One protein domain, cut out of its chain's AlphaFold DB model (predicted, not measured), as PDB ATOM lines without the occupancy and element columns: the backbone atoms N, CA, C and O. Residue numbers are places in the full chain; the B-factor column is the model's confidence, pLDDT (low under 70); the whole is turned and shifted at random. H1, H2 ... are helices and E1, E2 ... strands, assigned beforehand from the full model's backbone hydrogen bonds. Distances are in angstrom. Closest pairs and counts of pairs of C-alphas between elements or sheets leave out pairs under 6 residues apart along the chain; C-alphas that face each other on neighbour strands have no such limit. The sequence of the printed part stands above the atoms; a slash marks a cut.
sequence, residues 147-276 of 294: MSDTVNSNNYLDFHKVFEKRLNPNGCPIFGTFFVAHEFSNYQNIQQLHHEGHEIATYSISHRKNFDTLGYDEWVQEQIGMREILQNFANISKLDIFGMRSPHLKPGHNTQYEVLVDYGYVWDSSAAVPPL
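AT A GLANCE: This is residues 147 to 276 of the 294 residues of the protein "Putative Chitin deacetylase 4" of Daphnia magna (UniProt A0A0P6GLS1). A small sheet of three parallel strands, E1, E2 and E3, runs through the body; the long helix H3 crosses slantwise over E2 and E3, and H2 packs on the sheet and on the last turns of H3. H1 and H4 lie off the sheet toward opposite ends of the model, and residues 271 to 276 make a tail that runs outward from the body. The printed part has 130 residues, with three named strands and four named helices in the order E1 H1 E2 H2 E3 H3 H4; the sheet's order is E1 E2 E3. The class is mixed, helices and strands, with under half of the residues in named elements. The whole is compact, with a radius of gyration of the C-alphas of 15.0 A and spans of 43 by 40 by 26 A.

HOW THE PARTS SIT: E1, residues 147 to 149, is an edge strand, parallel to E2, residues 177 to 181, at 7 degrees; N 149 and O 179 are 2.9 A apart, within hydrogen-bond range. H1, residues 156 to 163, is between them in the chain and not on the sheet. E2 is parallel to the other edge strand, E3, residues 199 to 204, at 30 degrees, with N 178 and O 199 at 2.8 A. H2, residues 187 to 195, is close to H1 but not clearly touching, with C-alphas 156 and 189 closest at 6.9 A. E1, H1, E2 and E2, H2, E3 are strand-helix-strand units, two parallel neighbour strands with a helix between, each with a right-handed crossover. H3, residues 216 to 234, has a height over the sheet of 7.6 A and stands at 38 degrees to E3 on the local plane. H2 and H3 with the sheet E1 E2 E3 make two layers, helices on one face of a sheet. H3 touches H2 with residues 230 to 234 alone, about perpendicular at 78 degrees, the C-alphas of Gln 191 and Ala 234 being closest at 4.7 A. With residues 216 to 220 alone it touches H4, residues 253 to 262, at a steep tilt of 48 degrees, the closest C-alphas being those of Tyr 216 and Thr 255, 5.6 A. Every O i to N i+4 pair is within hydrogen-bond range in H1, H2 and H3, and 5 of 6 in H4.

IN THESE COORDINATES: E1 begins at C-alpha 147, (211.654, 209.940, 244.345). E3 is 15.7 A long, H3 25.7 A and H4 15.1 A; H4 ends at C-alpha 262, (220.576, 221.540, 265.563).

THE WHOLE: The C-alphas of Gly 171 and Gly 215 are farthest apart, 45.3 A. The links H1 to E2, E3 to H3 and H3 to H4 are long. Residues 243 to 244 pair in parallel with 267 to 268. The printed part has no cut, and no printed residue is under 70 in pLDDT.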
ATOM      1  N   MET A 147     212.579 209.022 244.996       96.50
ATOM      2  CA  MET A 147     211.654 209.940 244.345       96.50
ATOM      3  C   MET A 147     211.695 211.269 245.090       96.50
ATOM      4  O   MET A 147     211.847 211.305 246.309       96.50
ATOM      5  N   SER A 148     211.588 212.371 244.364       95.44
ATOM      6  CA  SER A 148     211.507 213.704 244.958       95.44
ATOM      7  C   SER A 148     210.231 214.383 244.497       95.44
ATOM      8  O   SER A 148     209.695 214.002 243.455       95.44
ATOM      9  N   ASP A 149     209.820 215.404 245.246       94.94
ATOM     10  CA  ASP A 149     208.625 216.213 245.002       94.94
ATOM     11  C   ASP A 149     207.334 215.566 245.553       94.94
ATOM     12  O   ASP A 149     207.341 214.759 246.486       94.94
ATOM     13  N   THR A 150     206.206 216.021 245.036       95.62
ATOM     14  CA  THR A 150     204.852 215.800 245.519       95.62
ATOM     15  C   THR A 150     204.434 214.338 245.418       95.62
ATOM     16  O   THR A 150     204.605 213.704 244.377       95.62
ATOM     17  N   VAL A 151     203.772 213.816 246.454       97.62
ATOM     18  CA  VAL A 151     203.141 212.488 246.427       97.62
ATOM     19  C   VAL A 151     201.630 212.656 246.444       97.62
ATOM     20  O   VAL A 151     201.070 213.133 247.422       97.62
ATOM     21  N   ASN A 152     200.941 212.244 245.384       97.00
ATOM     22  CA  ASN A 152     199.486 212.355 245.295       97.00
ATOM     23  C   ASN A 152     198.885 211.237 244.437       97.00
ATOM     24  O   ASN A 152     199.572 210.316 244.002       97.00
ATOM     25  N   SER A 153     197.576 211.282 244.204       95.94
ATOM     26  CA  SER A 153     196.868 210.224 243.478       95.94
ATOM     27  C   SER A 153     197.331 210.038 242.027       95.94
ATOM     28  O   SER A 153     197.062 208.988 241.453       95.94
ATOM     29  N   ASN A 154     198.039 211.014 241.441       95.75
ATOM     30  CA  ASN A 154     198.520 210.923 240.062       95.75
ATOM     31  C   ASN A 154     199.740 210.007 239.925       95.75
ATOM     32  O   ASN A 154     199.898 209.378 238.887       95.75
ATOM     33  N   ASN A 155     200.602 209.945 240.943       96.88
ATOM     34  CA  ASN A 155     201.870 209.209 240.885       96.88
ATOM     35  C   ASN A 155     201.944 208.027 241.861       96.88
ATOM     36  O   ASN A 155     202.705 207.088 241.633       96.88
ATOM     37  N   TYR A 156     201.101 208.017 242.894       95.75
ATOM     38  CA  TYR A 156     201.082 206.980 243.919       95.75
ATOM     39  C   TYR A 156     200.967 205.555 243.354       95.75
ATOM     40  O   TYR A 156     201.722 204.668 243.746       95.75
ATOM     41  N   LEU A 157     200.074 205.338 242.382       95.19
ATOM     42  CA  LEU A 157     199.898 204.018 241.767       95.19
ATOM     43  C   LEU A 157     201.122 203.563 240.968       95.19
ATOM     44  O   LEU A 157     201.356 202.363 240.840       95.19
ATOM     45  N   ASP A 158     201.899 204.491 240.416       95.88
ATOM     46  CA  ASP A 158     203.107 204.146 239.676       95.88
ATOM     47  C   ASP A 158     204.259 203.818 240.620       95.88
ATOM     48  O   ASP A 158     204.989 202.862 240.363       95.88
ATOM     49  N   PHE A 159     204.367 204.519 241.754       95.38
ATOM     50  CA  PHE A 159     205.307 204.154 242.815       95.38
ATOM     51  C   PHE A 159     205.064 202.724 243.298       95.38
ATOM     52  O   PHE A 159     205.993 201.921 243.331       95.38
ATOM     53  N   HIS A 160     203.803 202.367 243.543       92.06
ATOM     54  CA  HIS A 160     203.398 201.005 243.896       92.06
ATOM     55  C   HIS A 160     203.906 199.951 242.910       92.06
ATOM     56  O   HIS A 160     204.574 198.996 243.301       92.06
ATOM     57  N   LYS A 161     203.688 200.158 241.606       94.56
ATOM     58  CA  LYS A 161     204.154 199.233 240.554       94.56
ATOM     59  C   LYS A 161     205.676 199.080 240.513       94.56
ATOM     60  O   LYS A 161     206.174 198.046 240.062       94.56
ATOM     61  N   VAL A 162     206.426 200.108 240.920       95.00
ATOM     62  CA  VAL A 162     207.893 200.045 240.961       95.00
ATOM     63  C   VAL A 162     208.356 199.062 242.031       95.00
ATOM     64  O   VAL A 162     209.285 198.304 241.757       95.00
ATOM     65  N   PHE A 163     207.713 199.026 243.199       94.75
ATOM     66  CA  PHE A 163     208.183 198.254 244.355       94.75
ATOM     67  C   PHE A 163     207.446 196.921 244.576       94.75
ATOM     68  O   PHE A 163     207.996 196.018 245.211       94.75
ATOM     69  N   GLU A 164     206.248 196.737 244.015       91.12
ATOM     70  CA  GLU A 164     205.467 195.505 244.179       91.12
ATOM     71  C   GLU A 164     206.225 194.262 243.659       91.12
ATOM     72  O   GLU A 164     206.779 194.257 242.557       91.12
ATOM     73  N   LYS A 165     206.204 193.167 244.434       91.44
ATOM     74  CA  LYS A 165     206.740 191.832 244.067       91.44
ATOM     75  C   LYS A 165     208.235 191.790 243.729       91.44
ATOM     76  O   LYS A 165     208.688 190.864 243.055       91.44
ATOM     77  N   ARG A 166     209.021 192.754 244.205       95.38
ATOM     78  CA  ARG A 166     210.477 192.773 244.025       95.38
ATOM     79  C   ARG A 166     211.176 192.539 245.355       95.38
ATOM     80  O   ARG A 166     210.876 193.208 246.339       95.38
ATOM     81  N   LEU A 167     212.103 191.587 245.368       96.94
ATOM     82  CA  LEU A 167     212.824 191.170 246.566       96.94
ATOM     83  C   LEU A 167     214.328 191.395 246.401       96.94
ATOM     84  O   LEU A 167     214.886 191.211 245.319       96.94
ATOM     85  N   ASN A 168     214.973 191.756 247.502       97.31
ATOM     86  CA  ASN A 168     216.417 191.733 247.667       97.31
ATOM     87  C   ASN A 168     216.937 190.282 247.747       97.31
ATOM     88  O   ASN A 168     216.166 189.362 248.032       97.31
ATOM     89  N   PRO A 169     218.254 190.045 247.578       97.44
ATOM     90  CA  PRO A 169     218.851 188.710 247.711       97.44
ATOM     91  C   PRO A 169     218.616 188.029 249.070       97.44
ATOM     92  O   PRO A 169     218.697 186.810 249.166       97.44
ATOM     93  N   ASN A 170     218.314 188.802 250.117       96.38
ATOM     94  CA  ASN A 170     217.962 188.294 251.445       96.38
ATOM     95  C   ASN A 170     216.481 187.881 251.581       96.38
ATOM     96  O   ASN A 170     216.070 187.455 252.657       96.38
ATOM     97  N   GLY A 171     215.676 188.017 250.524       96.62
ATOM     98  CA  GLY A 171     214.252 187.681 250.516       96.62
ATOM     99  C   GLY A 171     213.324 188.778 251.049       96.62
ATOM    100  O   GLY A 171     212.109 188.603 250.999       96.62
ATOM    101  N   CYS A 172     213.850 189.911 251.526       95.69
ATOM    102  CA  CYS A 172     213.037 191.057 251.939       95.69
ATOM    103  C   CYS A 172     212.564 191.866 250.718       95.69
ATOM    104  O   CYS A 172     213.287 191.916 249.720       95.69
ATOM    105  N   PRO A 173     211.407 192.548 250.785       96.62
ATOM    106  CA  PRO A 173     211.009 193.514 249.764       96.62
ATOM    107  C   PRO A 173     212.073 194.592 249.536       96.62
ATOM    108  O   PRO A 173     212.860 194.910 250.433       96.62
ATOM    109  N   ILE A 174     212.119 195.138 248.323       97.00
ATOM    110  CA  ILE A 174     212.877 196.365 248.070       97.00
ATOM    111  C   ILE A 174     212.081 197.573 248.568       97.00
ATOM    112  O   ILE A 174     210.854 197.594 248.492       97.00
ATOM    113  N   PHE A 175     212.792 198.601 249.016       96.44
ATOM    114  CA  PHE A 175     212.203 199.862 249.452       96.44
ATOM    115  C   PHE A 175     212.822 201.024 248.678       96.44
ATOM    116  O   PHE A 175     213.746 200.851 247.879       96.44
ATOM    117  N   GLY A 176     212.282 202.212 248.907       97.06
ATOM    118  CA  GLY A 176     212.719 203.446 248.279       97.06
ATOM    119  C   GLY A 176     212.587 204.594 249.263       97.06
ATOM    120  O   GLY A 176     211.927 204.448 250.295       97.06
ATOM    121  N   THR A 177     213.206 205.716 248.920       98.38
ATOM    122  CA  THR A 177     213.215 206.926 249.746       98.38
ATOM    123  C   THR A 177     212.469 208.046 249.031       98.38
ATOM    124  O   THR A 177     212.795 208.402 247.896       98.38
ATOM    125  N   PHE A 178     211.467 208.623 249.684       98.38
ATOM    126  CA  PHE A 178     210.639 209.693 249.136       98.38
ATOM    127  C   PHE A 178     210.988 211.016 249.807       98.38
ATOM    128  O   PHE A 178     210.710 211.210 250.986       98.38
ATOM    129  N   PHE A 179     211.566 211.944 249.048       98.31
ATOM    130  CA  PHE A 179     211.759 213.328 249.476       98.31
ATOM    131  C   PHE A 179     210.501 214.120 249.153       98.31
ATOM    132  O   PHE A 179     210.296 214.529 248.008       98.31
ATOM    133  N   VAL A 180     209.664 214.319 250.162       97.88
ATOM    134  CA  VAL A 180     208.304 214.817 249.982       97.88
ATOM    135  C   VAL A 180     208.247 216.342 250.076       97.88
ATOM    136  O   VAL A 180     208.795 216.953 250.999       97.88
ATOM    137  N   ALA A 181     207.545 216.920 249.105       97.06
ATOM    138  CA  ALA A 181     207.090 218.306 249.034       97.06
ATOM    139  C   ALA A 181     205.762 218.515 249.776       97.06
ATOM    140  O   ALA A 181     204.915 217.619 249.755       97.06
ATOM    141  N   HIS A 182     205.514 219.686 250.372       97.12
ATOM    142  CA  HIS A 182     204.187 219.977 250.943       97.12
ATOM    143  C   HIS A 182     203.110 220.165 249.869       97.12
ATOM    144  O   HIS A 182     202.034 219.566 249.953       97.12
ATOM    145  N   GLU A 183     203.377 221.026 248.887       94.00
ATOM    146  CA  GLU A 183     202.356 221.503 247.955       94.00
ATOM    147  C   GLU A 183     201.719 220.343 247.171       94.00
ATOM    148  O   GLU A 183     202.408 219.480 246.646       94.00
ATOM    149  N   PHE A 184     200.384 220.299 247.116       95.56
ATOM    150  CA  PHE A 184     199.596 219.266 246.417       95.56
ATOM    151  C   PHE A 184     199.809 217.808 246.866       95.56
ATOM    152  O   PHE A 184     199.302 216.891 246.205       95.56
ATOM    153  N   SER A 185     200.513 217.568 247.975       97.62
ATOM    154  CA  SER A 185     200.731 216.222 248.500       97.62
ATOM    155  C   SER A 185     199.506 215.683 249.242       97.62
ATOM    156  O   SER A 185     198.840 216.381 250.006       97.62
ATOM    157  N   ASN A 186     199.222 214.398 249.045       98.19
ATOM    158  CA  ASN A 186     198.220 213.649 249.787       98.19
ATOM    159  C   ASN A 186     198.900 212.884 250.933       98.19
ATOM    160  O   ASN A 186     199.535 211.849 250.722       98.19
ATOM    161  N   TYR A 187     198.723 213.374 252.160       98.38
ATOM    162  CA  TYR A 187     199.341 212.801 253.358       98.38
ATOM    163  C   TYR A 187     198.864 211.392 253.711       98.38
ATOM    164  O   TYR A 187     199.624 210.647 254.321       98.38
ATOM    165  N   GLN A 188     197.671 210.981 253.272       98.06
ATOM    166  CA  GLN A 188     197.220 209.598 253.434       98.06
ATOM    167  C   GLN A 188     198.053 208.644 252.568       98.06
ATOM    168  O   GLN A 188     198.447 207.574 253.023       98.06
ATOM    169  N   ASN A 189     198.378 209.048 251.338       98.00
ATOM    170  CA  ASN A 189     199.250 208.261 250.463       98.00
ATOM    171  C   ASN A 189     200.675 208.190 251.029       98.00
ATOM    172  O   ASN A 189     201.297 207.135 250.992       98.00
ATOM    173  N   ILE A 190     201.182 209.295 251.584       98.38
ATOM    174  CA  ILE A 190     202.508 209.346 252.221       98.38
ATOM    175  C   ILE A 190     202.559 208.446 253.460       98.38
ATOM    176  O   ILE A 190     203.507 207.682 253.625       98.38
ATOM    177  N   GLN A 191     201.523 208.493 254.300       98.38
ATOM    178  CA  GLN A 191     201.376 207.597 255.443       98.38
ATOM    179  C   GLN A 191     201.404 206.130 255.005       98.38
ATOM    180  O   GLN A 191     202.068 205.311 255.636       98.38
ATOM    181  N   GLN A 192     200.701 205.804 253.921       97.25
ATOM    182  CA  GLN A 192     200.645 204.443 253.405       97.25
ATOM    183  C   GLN A 192     202.003 203.981 252.851       97.25
ATOM    184  O   GLN A 192     202.429 202.876 253.174       97.25
ATOM    185  N   LEU A 193     202.731 204.838 252.121       97.44
ATOM    186  CA  LEU A 193     204.104 204.537 251.689       97.44
ATOM    187  C   LEU A 193     205.020 204.246 252.887       97.44
ATOM    188  O   LEU A 193     205.777 203.277 252.868       97.44
ATOM    189  N   HIS A 194     204.927 205.052 253.946       97.94
ATOM    190  CA  HIS A 194     205.692 204.818 255.171       97.94
ATOM    191  C   HIS A 194     205.306 203.493 255.846       97.94
ATOM    192  O   HIS A 194     206.172 202.725 256.259       97.94
ATOM    193  N   HIS A 195     204.007 203.187 255.926       96.75
ATOM    194  CA  HIS A 195     203.511 201.925 256.481       96.75
ATOM    195  C   HIS A 195     204.023 200.696 255.711       96.75
ATOM    196  O   HIS A 195     204.269 199.650 256.307       96.75
ATOM    197  N   GLU A 196     204.225 200.833 254.402       95.38
ATOM    198  CA  GLU A 196     204.784 199.798 253.527       95.38
ATOM    199  C   GLU A 196     206.305 199.636 253.659       95.38
ATOM    200  O   GLU A 196     206.874 198.726 253.060       95.38
ATOM    201  N   GLY A 197     206.962 200.467 254.476       95.88
ATOM    202  CA  GLY A 197     208.392 200.386 254.773       95.88
ATOM    203  C   GLY A 197     209.268 201.309 253.928       95.88
ATOM    204  O   GLY A 197     210.492 201.218 254.006       95.88
ATOM    205  N   HIS A 198     208.677 202.193 253.118       97.81
ATOM    206  CA  HIS A 198     209.437 203.222 252.416       97.81
ATOM    207  C   HIS A 198     209.910 204.316 253.378       97.81
ATOM    208  O   HIS A 198     209.194 204.720 254.294       97.81
ATOM    209  N   GLU A 199     211.108 204.840 253.134       98.38
ATOM    210  CA  GLU A 199     211.645 205.954 253.909       98.38
ATOM    211  C   GLU A 199     211.016 207.269 253.439       98.38
ATOM    212  O   GLU A 199     210.953 207.539 252.235       98.38
ATOM    213  N   ILE A 200     210.583 208.104 254.385       98.62
ATOM    214  CA  ILE A 200     210.045 209.436 254.105       98.62
ATOM    215  C   ILE A 200     211.031 210.492 254.609       98.62
ATOM    216  O   ILE A 200     211.363 210.553 255.789       98.62
ATOM    217  N   ALA A 201     211.468 211.353 253.697       98.38
ATOM    218  CA  ALA A 201     212.430 212.424 253.917       98.38
ATOM    219  C   ALA A 201     211.834 213.779 253.500       98.38
ATOM    220  O   ALA A 201     210.879 213.848 252.722       98.38
ATOM    221  N   THR A 202     212.397 214.883 253.992       98.06
ATOM    222  CA  THR A 202     211.886 216.231 253.679       98.06
ATOM    223  C   THR A 202     212.517 216.811 252.416       98.06
ATOM    224  O   THR A 202     213.739 216.744 252.257       98.06
ATOM    225  N   TYR A 203     211.702 217.420 251.544       96.94
ATOM    226  CA  TYR A 203     212.180 218.144 250.357       96.94
ATOM    227  C   TYR A 203     212.018 219.667 250.456       96.94
ATOM    228  O   TYR A 203     212.894 220.372 249.974       96.94
ATOM    229  N   SER A 204     210.920 220.149 251.049       96.00
ATOM    230  CA  SER A 204     210.646 221.495 251.604       96.00
ATOM    231  C   SER A 204     209.134 221.746 251.587       96.00
ATOM    232  O   SER A 204     208.365 220.866 251.184       96.00
ATOM    233  N   ILE A 205     208.687 222.918 252.044       96.62
ATOM    234  CA  ILE A 205     207.273 223.292 251.982       96.62
ATOM    235  C   ILE A 205     206.963 223.945 250.636       96.62
ATOM    236  O   ILE A 205     206.056 223.509 249.929       96.62
ATOM    237  N   SER A 206     207.683 225.013 250.292       91.12
ATOM    238  CA  SER A 206     207.265 225.921 249.216       91.12
ATOM    239  C   SER A 206     207.951 225.690 247.872       91.12
ATOM    240  O   SER A 206     207.548 226.295 246.880       91.12
ATOM    241  N   HIS A 207     209.033 224.904 247.824       83.81
ATOM    242  CA  HIS A 207     209.899 224.775 246.637       83.81
ATOM    243  C   HIS A 207     210.296 226.121 246.010       83.81
ATOM    244  O   HIS A 207     210.492 226.235 244.796       83.81
ATOM    245  N   ARG A 208     210.406 227.175 246.832       85.56
ATOM    246  CA  ARG A 208     210.686 228.525 246.344       85.56
ATOM    247  C   ARG A 208     212.052 228.625 245.671       85.56
ATOM    248  O   ARG A 208     213.016 227.939 246.012       85.56
ATOM    249  N   LYS A 209     212.147 229.566 244.730       86.69
ATOM    250  CA  LYS A 209     213.413 229.935 244.083       86.69
ATOM    251  C   LYS A 209     214.404 230.503 245.104       86.69
ATOM    252  O   LYS A 209     213.996 231.116 246.088       86.69
ATOM    253  N   ASN A 210     215.692 230.375 244.786       87.69
ATOM    254  CA  ASN A 210     216.821 230.870 245.587       87.69
ATOM    255  C   ASN A 210     216.888 230.254 246.995       87.69
ATOM    256  O   ASN A 210     217.295 230.909 247.953       87.69
ATOM    257  N   PHE A 211     216.482 228.988 247.105       89.25
ATOM    258  CA  PHE A 211     216.505 228.219 248.348       89.25
ATOM    259  C   PHE A 211     217.912 228.133 248.973       89.25
ATOM    260  O   PHE A 211     218.070 228.161 250.186       89.25
ATOM    261  N   ASP A 212     218.948 228.132 248.134       89.38
ATOM    262  CA  ASP A 212     220.362 228.154 248.514       89.38
ATOM    263  C   ASP A 212     220.800 229.420 249.264       89.38
ATOM    264  O   ASP A 212     221.813 229.408 249.957       89.38
ATOM    265  N   THR A 213     220.032 230.505 249.153       91.00
ATOM    266  CA  THR A 213     220.355 231.805 249.766       91.00
ATOM    267  C   THR A 213     219.548 232.107 251.027       91.00
ATOM    268  O   THR A 213     219.673 233.200 251.578       91.00
ATOM    269  N   LEU A 214     218.701 231.172 251.464       90.62
ATOM    270  CA  LEU A 214     217.837 231.361 252.628       90.62
ATOM    271  C   LEU A 214     218.648 231.498 253.921       90.62
ATOM    272  O   LEU A 214     219.686 230.856 254.101       90.62
ATOM    273  N   GLY A 215     218.136 232.327 254.832       92.75
ATOM    274  CA  GLY A 215     218.670 232.446 256.188       92.75
ATOM    275  C   GLY A 215     218.320 231.242 257.066       92.75
ATOM    276  O   GLY A 215     217.488 230.411 256.702       92.75
ATOM    277  N   TYR A 216     218.928 231.170 258.253       91.75
ATOM    278  CA  TYR A 216     218.717 230.080 259.216       91.75
ATOM    279  C   TYR A 216     217.228 229.867 259.535       91.75
ATOM    280  O   TYR A 216     216.703 228.772 259.352       91.75
ATOM    281  N   ASP A 217     216.516 230.933 259.912       93.31
ATOM    282  CA  ASP A 217     215.094 230.850 260.274       93.31
ATOM    283  C   ASP A 217     214.207 230.399 259.105       93.31
ATOM    284  O   ASP A 217     213.226 229.682 259.301       93.31
ATOM    285  N   GLU A 218     214.549 230.791 257.875       94.94
ATOM    286  CA  GLU A 218     213.826 230.366 256.675       94.94
ATOM    287  C   GLU A 218     214.082 228.882 256.370       94.94
ATOM    288  O   GLU A 218     213.145 228.150 256.061       94.94
ATOM    289  N   TRP A 219     215.324 228.410 256.525       94.38
ATOM    290  CA  TRP A 219     215.660 226.987 256.428       94.38
ATOM    291  C   TRP A 219     214.917 226.144 257.467       94.38
ATOM    292  O   TRP A 219     214.414 225.066 257.137       94.38
ATOM    293  N   VAL A 220     214.803 226.645 258.701       96.12
ATOM    294  CA  VAL A 220     214.013 226.005 259.759       96.12
ATOM    295  C   VAL A 220     212.547 225.912 259.344       96.12
ATOM    296  O   VAL A 220     211.961 224.830 259.400       96.12
ATOM    297  N   GLN A 221     211.954 227.013 258.882       95.56
ATOM    298  CA  GLN A 221     210.554 227.030 258.453       95.56
ATOM    299  C   GLN A 221     210.290 226.057 257.301       95.56
ATOM    300  O   GLN A 221     209.274 225.370 257.313       95.56
ATOM    301  N   GLU A 222     211.203 225.952 256.338       95.69
ATOM    302  CA  GLU A 222     211.029 225.092 255.168       95.69
ATOM    303  C   GLU A 222     211.275 223.608 255.471       95.69
ATOM    304  O   GLU A 222     210.424 222.772 255.178       95.69
ATOM    305  N   GLN A 223     212.410 223.245 256.074       95.25
ATOM    306  CA  GLN A 223     212.753 221.829 256.272       95.25
ATOM    307  C   GLN A 223     212.165 221.265 257.560       95.25
ATOM    308  O   GLN A 223     211.519 220.213 257.543       95.25
ATOM    309  N   ILE A 224     212.337 221.969 258.682       96.31
ATOM    310  CA  ILE A 224     211.807 221.501 259.967       96.31
ATOM    311  C   ILE A 224     210.291 221.615 259.964       96.31
ATOM    312  O   ILE A 224     209.624 220.666 260.368       96.31
ATOM    313  N   GLY A 225     209.746 222.707 259.419       97.00
ATOM    314  CA  GLY A 225     208.307 222.844 259.215       97.00
ATOM    315  C   GLY A 225     207.730 221.697 258.381       97.00
ATOM    316  O   GLY A 225     206.724 221.111 258.779       97.00
ATOM    317  N   MET A 226     208.399 221.273 257.298       97.88
ATOM    318  CA  MET A 226     207.953 220.107 256.525       97.88
ATOM    319  C   MET A 226     207.936 218.820 257.365       97.88
ATOM    320  O   MET A 226     206.993 218.032 257.270       97.88
ATOM    321  N   ARG A 227     208.930 218.611 258.236       97.44
ATOM    322  CA  ARG A 227     208.948 217.469 259.166       97.44
ATOM    323  C   ARG A 227     207.782 217.505 260.155       97.44
ATOM    324  O   ARG A 227     207.200 216.463 260.446       97.44
ATOM    325  N   GLU A 228     207.409 218.682 260.654       97.19
ATOM    326  CA  GLU A 228     206.239 218.836 261.531       97.19
ATOM    327  C   GLU A 228     204.925 218.576 260.795       97.19
ATOM    328  O   GLU A 228     204.022 217.937 261.333       97.19
ATOM    329  N   ILE A 229     204.826 219.019 259.543       98.31
ATOM    330  CA  ILE A 229     203.676 218.750 258.684       98.31
ATOM    331  C   ILE A 229     203.539 217.238 258.446       98.31
ATOM    332  O   ILE A 229     202.457 216.688 258.637       98.31
ATOM    333  N   LEU A 230     204.621 216.536 258.100       98.44
ATOM    334  CA  LEU A 230     204.600 215.075 257.948       98.44
ATOM    335  C   LEU A 230     204.187 214.367 259.241       98.44
ATOM    336  O   LEU A 230     203.368 213.449 259.200       98.44
ATOM    337  N   GLN A 231     204.688 214.825 260.391       97.75
ATOM    338  CA  GLN A 231     204.284 214.268 261.678       97.75
ATOM    339  C   GLN A 231     202.783 214.422 261.918       97.75
ATOM    340  O   GLN A 231     202.115 213.457 262.274       97.75
ATOM    341  N   ASN A 232     202.247 215.622 261.716       97.81
ATOM    342  CA  ASN A 232     200.866 215.920 262.073       97.81
ATOM    343  C   ASN A 232     199.856 215.367 261.061       97.81
ATOM    344  O   ASN A 232     198.797 214.886 261.458       97.81
ATOM    345  N   PHE A 233     200.166 215.423 259.762       98.12
ATOM    346  CA  PHE A 233     199.216 215.071 258.705       98.12
ATOM    347  C   PHE A 233     199.387 213.649 258.163       98.12
ATOM    348  O   PHE A 233     198.396 213.061 257.736       98.12
ATOM    349  N   ALA A 234     200.598 213.075 258.189       98.12
ATOM    350  CA  ALA A 234     200.836 211.671 257.820       98.12
ATOM    351  C   ALA A 234     201.022 210.743 259.035       98.12
ATOM    352  O   ALA A 234     201.129 209.529 258.860       98.12
ATOM    353  N   ASN A 235     201.022 211.277 260.266       97.75
ATOM    354  CA  ASN A 235     201.198 210.507 261.505       97.75
ATOM    355  C   ASN A 235     202.494 209.670 261.515       97.75
ATOM    356  O   ASN A 235     202.499 208.508 261.923       97.75
ATOM    357  N   ILE A 236     203.588 210.259 261.027       98.00
ATOM    358  CA  ILE A 236     204.926 209.653 261.020       98.00
ATOM    359  C   ILE A 236     205.739 210.254 262.171       98.00
ATOM    360  O   ILE A 236     205.704 211.462 262.402       98.00
ATOM    361  N   SER A 237     206.478 209.440 262.927       96.44
ATOM    362  CA  SER A 237     207.299 209.966 264.022       96.44
ATOM    363  C   SER A 237     208.391 210.895 263.489       96.44
ATOM    364  O   SER A 237     209.039 210.595 262.491       96.44
ATOM    365  N   LYS A 238     208.687 211.989 264.206       94.00
ATOM    366  CA  LYS A 238     209.857 212.839 263.902       94.00
ATOM    367  C   LYS A 238     211.169 212.044 263.903       94.00
ATOM    368  O   LYS A 238     212.091 212.427 263.196       94.00
ATOM    369  N   LEU A 239     211.240 210.959 264.681       93.50
ATOM    370  CA  LEU A 239     212.407 210.074 264.750       93.50
ATOM    371  C   LEU A 239     212.591 209.216 263.494       93.50
ATOM    372  O   LEU A 239     213.702 208.761 263.258       93.50
ATOM    373  N   ASP A 240     211.535 209.034 262.699       96.56
ATOM    374  CA  ASP A 240     211.575 208.282 261.440       96.56
ATOM    375  C   ASP A 240     211.836 209.210 260.233       96.56
ATOM    376  O   ASP A 240     212.048 208.739 259.120       96.56
ATOM    377  N   ILE A 241     211.858 210.535 260.446       97.50
ATOM    378  CA  ILE A 241     212.100 211.561 259.419       97.50
ATOM    379  C   ILE A 241     213.435 212.256 259.713       97.50
ATOM    380  O   ILE A 241     213.494 213.335 260.311       97.50
ATOM    381  N   PHE A 242     214.524 211.611 259.301       95.62
ATOM    382  CA  PHE A 242     215.898 212.049 259.586       95.62
ATOM    383  C   PHE A 242     216.731 212.357 258.333       95.62
ATOM    384  O   PHE A 242     217.877 212.797 258.455       95.62
ATOM    385  N   GLY A 243     216.172 212.138 257.142       96.88
ATOM    386  CA  GLY A 243     216.784 212.453 255.855       96.88
ATOM    387  C   GLY A 243     216.194 213.703 255.212       96.88
ATOM    388  O   GLY A 243     215.010 214.012 255.385       96.88
ATOM    389  N   MET A 244     217.000 214.409 254.425       96.50
ATOM    390  CA  MET A 244     216.534 215.559 253.652       96.50
ATOM    391  C   MET A 244     217.223 215.678 252.294       96.50
ATOM    392  O   MET A 244     218.316 215.152 252.064       96.50
ATOM    393  N   ARG A 245     216.572 216.406 251.389       96.69
ATOM    394  CA  ARG A 245     217.166 216.882 250.143       96.69
ATOM    395  C   ARG A 245     216.706 218.310 249.894       96.69
ATOM    396  O   ARG A 245     215.551 218.643 250.132       96.69
ATOM    397  N   SER A 246     217.610 219.140 249.404       94.94
ATOM    398  CA  SER A 246     217.361 220.527 249.050       94.94
ATOM    399  C   SER A 246     216.697 220.604 247.671       94.94
ATOM    400  O   SER A 246     217.134 219.904 246.741       94.94
ATOM    401  N   PRO A 247     215.681 221.465 247.493       92.94
ATOM    402  CA  PRO A 247     215.078 221.741 246.201       92.94
ATOM    403  C   PRO A 247     216.115 222.066 245.126       92.94
ATOM    404  O   PRO A 247     217.082 222.796 245.347       92.94
ATOM    405  N   HIS A 248     215.900 221.513 243.932       90.44
ATOM    406  CA  HIS A 248     216.764 221.709 242.762       90.44
ATOM    407  C   HIS A 248     218.221 221.256 242.944       90.44
ATOM    408  O   HIS A 248     219.067 221.645 242.138       90.44
ATOM    409  N   LEU A 249     218.515 220.441 243.968       91.31
ATOM    410  CA  LEU A 249     219.873 219.998 244.306       91.31
ATOM    411  C   LEU A 249     220.827 221.180 244.524       91.31
ATOM    412  O   LEU A 249     221.980 221.159 244.095       91.31
ATOM    413  N   LYS A 250     220.319 222.238 245.167       90.62
ATOM    414  CA  LYS A 250     221.089 223.426 245.530       90.62
ATOM    415  C   LYS A 250     221.263 223.511 247.048       90.62
ATOM    416  O   LYS A 250     220.336 223.950 247.729       90.62
ATOM    417  N   PRO A 251     222.404 223.072 247.599       90.56
ATOM    418  CA  PRO A 251     222.641 223.145 249.034       90.56
ATOM    419  C   PRO A 251     222.703 224.593 249.546       90.56
ATOM    420  O   PRO A 251     223.277 225.453 248.882       90.56
ATOM    421  N   GLY A 252     222.169 224.855 250.738       90.50
ATOM    422  CA  GLY A 252     222.167 226.168 251.400       90.50
ATOM    423  C   GLY A 252     223.423 226.478 252.199       90.50
ATOM    424  O   GLY A 252     223.320 226.995 253.311       90.50
ATOM    425  N   HIS A 253     224.592 226.125 251.661       88.38
ATOM    426  CA  HIS A 253     225.893 226.326 252.309       88.38
ATOM    427  C   HIS A 253     225.899 225.833 253.774       88.38
ATOM    428  O   HIS A 253     225.311 224.794 254.071       88.38
ATOM    429  N   ASN A 254     226.573 226.541 254.686       86.88
ATOM    430  CA  ASN A 254     226.674 226.147 256.095       86.88
ATOM    431  C   ASN A 254     225.344 226.246 256.834       86.88
ATOM    432  O   ASN A 254     225.033 225.355 257.620       86.88
ATOM    433  N   THR A 255     224.517 227.236 256.493       90.19
ATOM    434  CA  THR A 255     223.185 227.435 257.075       90.19
ATOM    435  C   THR A 255     222.334 226.170 257.013       90.19
ATOM    436  O   THR A 255     221.701 225.800 257.998       90.19
ATOM    437  N   GLN A 256     222.342 225.468 255.872       92.50
ATOM    438  CA  GLN A 256     221.630 224.199 255.742       92.50
ATOM    439  C   GLN A 256     222.115 223.190 256.788       92.50
ATOM    440  O   GLN A 256     221.306 222.619 257.514       92.50
ATOM    441  N   TYR A 257     223.424 222.944 256.854       91.38
ATOM    442  CA  TYR A 257     223.981 221.911 257.725       91.38
ATOM    443  C   TYR A 257     223.859 222.263 259.211       91.38
ATOM    444  O   TYR A 257     223.614 221.359 260.005       91.38
ATOM    445  N   GLU A 258     223.958 223.542 259.577       90.56
ATOM    446  CA  GLU A 258     223.684 224.034 260.934       90.56
ATOM    447  C   GLU A 258     222.260 223.665 261.368       90.56
ATOM    448  O   GLU A 258     222.081 222.991 262.381       90.56
ATOM    449  N   VAL A 259     221.254 223.982 260.544       92.81
ATOM    450  CA  VAL A 259     219.853 223.618 260.816       92.81
ATOM    451  C   VAL A 259     219.675 222.102 260.929       92.81
ATOM    452  O   VAL A 259     218.955 221.621 261.801       92.81
ATOM    453  N   LEU A 260     220.322 221.316 260.067       92.81
ATOM    454  CA  LEU A 260     220.212 219.858 260.139       92.81
ATOM    455  C   LEU A 260     220.780 219.295 261.440       92.81
ATOM    456  O   LEU A 260     220.138 218.443 262.057       92.81
ATOM    457  N   VAL A 261     221.943 219.781 261.871       90.94
ATOM    458  CA  VAL A 261     222.582 219.341 263.116       90.94
ATOM    459  C   VAL A 261     221.743 219.742 264.328       90.94
ATOM    460  O   VAL A 261     221.423 218.879 265.148       90.94
ATOM    461  N   ASP A 262     221.316 221.004 264.412       93.00
ATOM    462  CA  ASP A 262     220.576 221.540 265.563       93.00
ATOM    463  C   ASP A 262     219.229 220.837 265.783       93.00
ATOM    464  O   ASP A 262     218.756 220.697 266.913       93.00
ATOM    465  N   TYR A 263     218.625 220.334 264.705       93.88
ATOM    466  CA  TYR A 263     217.329 219.663 264.736       93.88
ATOM    467  C   TYR A 263     217.401 218.137 264.569       93.88
ATOM    468  O   TYR A 263     216.354 217.488 264.430       93.88
ATOM    469  N   GLY A 264     218.603 217.558 264.613       91.94
ATOM    470  CA  GLY A 264     218.816 216.112 264.667       91.94
ATOM    471  C   GLY A 264     218.489 215.362 263.375       91.94
ATOM    472  O   GLY A 264     218.014 214.230 263.431       91.94
ATOM    473  N   TYR A 265     218.703 215.980 262.214       94.25
ATOM    474  CA  TYR A 265     218.771 215.242 260.953       94.25
ATOM    475  C   TYR A 265     220.076 214.449 260.883       94.25
ATOM    476  O   TYR A 265     221.117 214.883 261.371       94.25
ATOM    477  N   VAL A 266     220.019 213.277 260.257       92.94
ATOM    478  CA  VAL A 266     221.148 212.342 260.190       92.94
ATOM    479  C   VAL A 266     221.892 212.472 258.867       92.94
ATOM    480  O   VAL A 266     223.114 212.327 258.840       92.94
ATOM    481  N   TRP A 267     221.183 212.739 257.767       94.44
ATOM    482  CA  TRP A 267     221.809 212.767 256.451       94.44
ATOM    483  C   TRP A 267     221.147 213.748 255.474       94.44
ATOM    484  O   TRP A 267     219.954 214.047 255.542       94.44
ATOM    485  N   ASP A 268     221.969 214.233 254.544       95.19
ATOM    486  CA  ASP A 268     221.603 215.072 253.405       95.19
ATOM    487  C   ASP A 268     221.892 214.322 252.095       95.19
ATOM    488  O   ASP A 268     222.878 213.593 251.992       95.19
ATOM    489  N   SER A 269     221.050 214.524 251.082       95.69
ATOM    490  CA  SER A 269     221.297 214.063 249.709       95.69
ATOM    491  C   SER A 269     221.124 215.198 248.695       95.69
ATOM    492  O   SER A 269     220.463 215.018 247.667       95.69
ATOM    493  N   SER A 270     221.707 216.364 248.973       93.56
ATOM    494  CA  SER A 270     221.662 217.545 248.098       93.56
ATOM    495  C   SER A 270     222.967 217.781 247.356       93.56
ATOM    496  O   SER A 270     222.947 218.255 246.221       93.56
ATOM    497  N   ALA A 271     224.099 217.483 247.997       89.19
ATOM    498  CA  ALA A 271     225.414 217.706 247.415       89.19
ATOM    499  C   ALA A 271     225.680 216.739 246.251       89.19
ATOM    500  O   ALA A 271     225.640 215.517 246.406       89.19
ATOM    501  N   ALA A 272     225.980 217.295 245.077       86.00
ATOM    502  CA  ALA A 272     226.393 216.531 243.908       86.00
ATOM    503  C   ALA A 272     227.917 216.558 243.764       86.00
ATOM    504  O   ALA A 272     228.551 217.600 243.921       86.00
ATOM    505  N   VAL A 273     228.496 215.413 243.408       84.62
ATOM    506  CA  VAL A 273     229.923 215.287 243.086       84.62
ATOM    507  C   VAL A 273     230.073 215.240 241.564       84.62
ATOM    508  O   VAL A 273     229.258 214.588 240.902       84.62
ATOM    509  N   PRO A 274     231.068 215.934 240.975       85.19
ATOM    510  CA  PRO A 274     231.327 215.852 239.542       85.19
ATOM    511  C   PRO A 274     231.576 214.400 239.101       85.19
ATOM    512  O   PRO A 274     231.949 213.556 239.916       85.19
ATOM    513  N   PRO A 275     231.391 214.076 237.811       84.69
ATOM    514  CA  PRO A 275     231.635 212.728 237.318       84.69
ATOM    515  C   PRO A 275     233.107 212.343 237.515       84.69
ATOM    516  O   PRO A 275     234.005 212.909 236.892       84.69
ATOM    517  N   LEU A 276     233.343 211.357 238.380       84.88
ATOM    518  CA  LEU A 276     234.656 210.789 238.669       84.88
ATOM    519  C   LEU A 276     234.787 209.392 238.055       84.88
ATOM    520  O   LEU A 276     233.802 208.718 237.758       84.88
TER     521      LEU A 276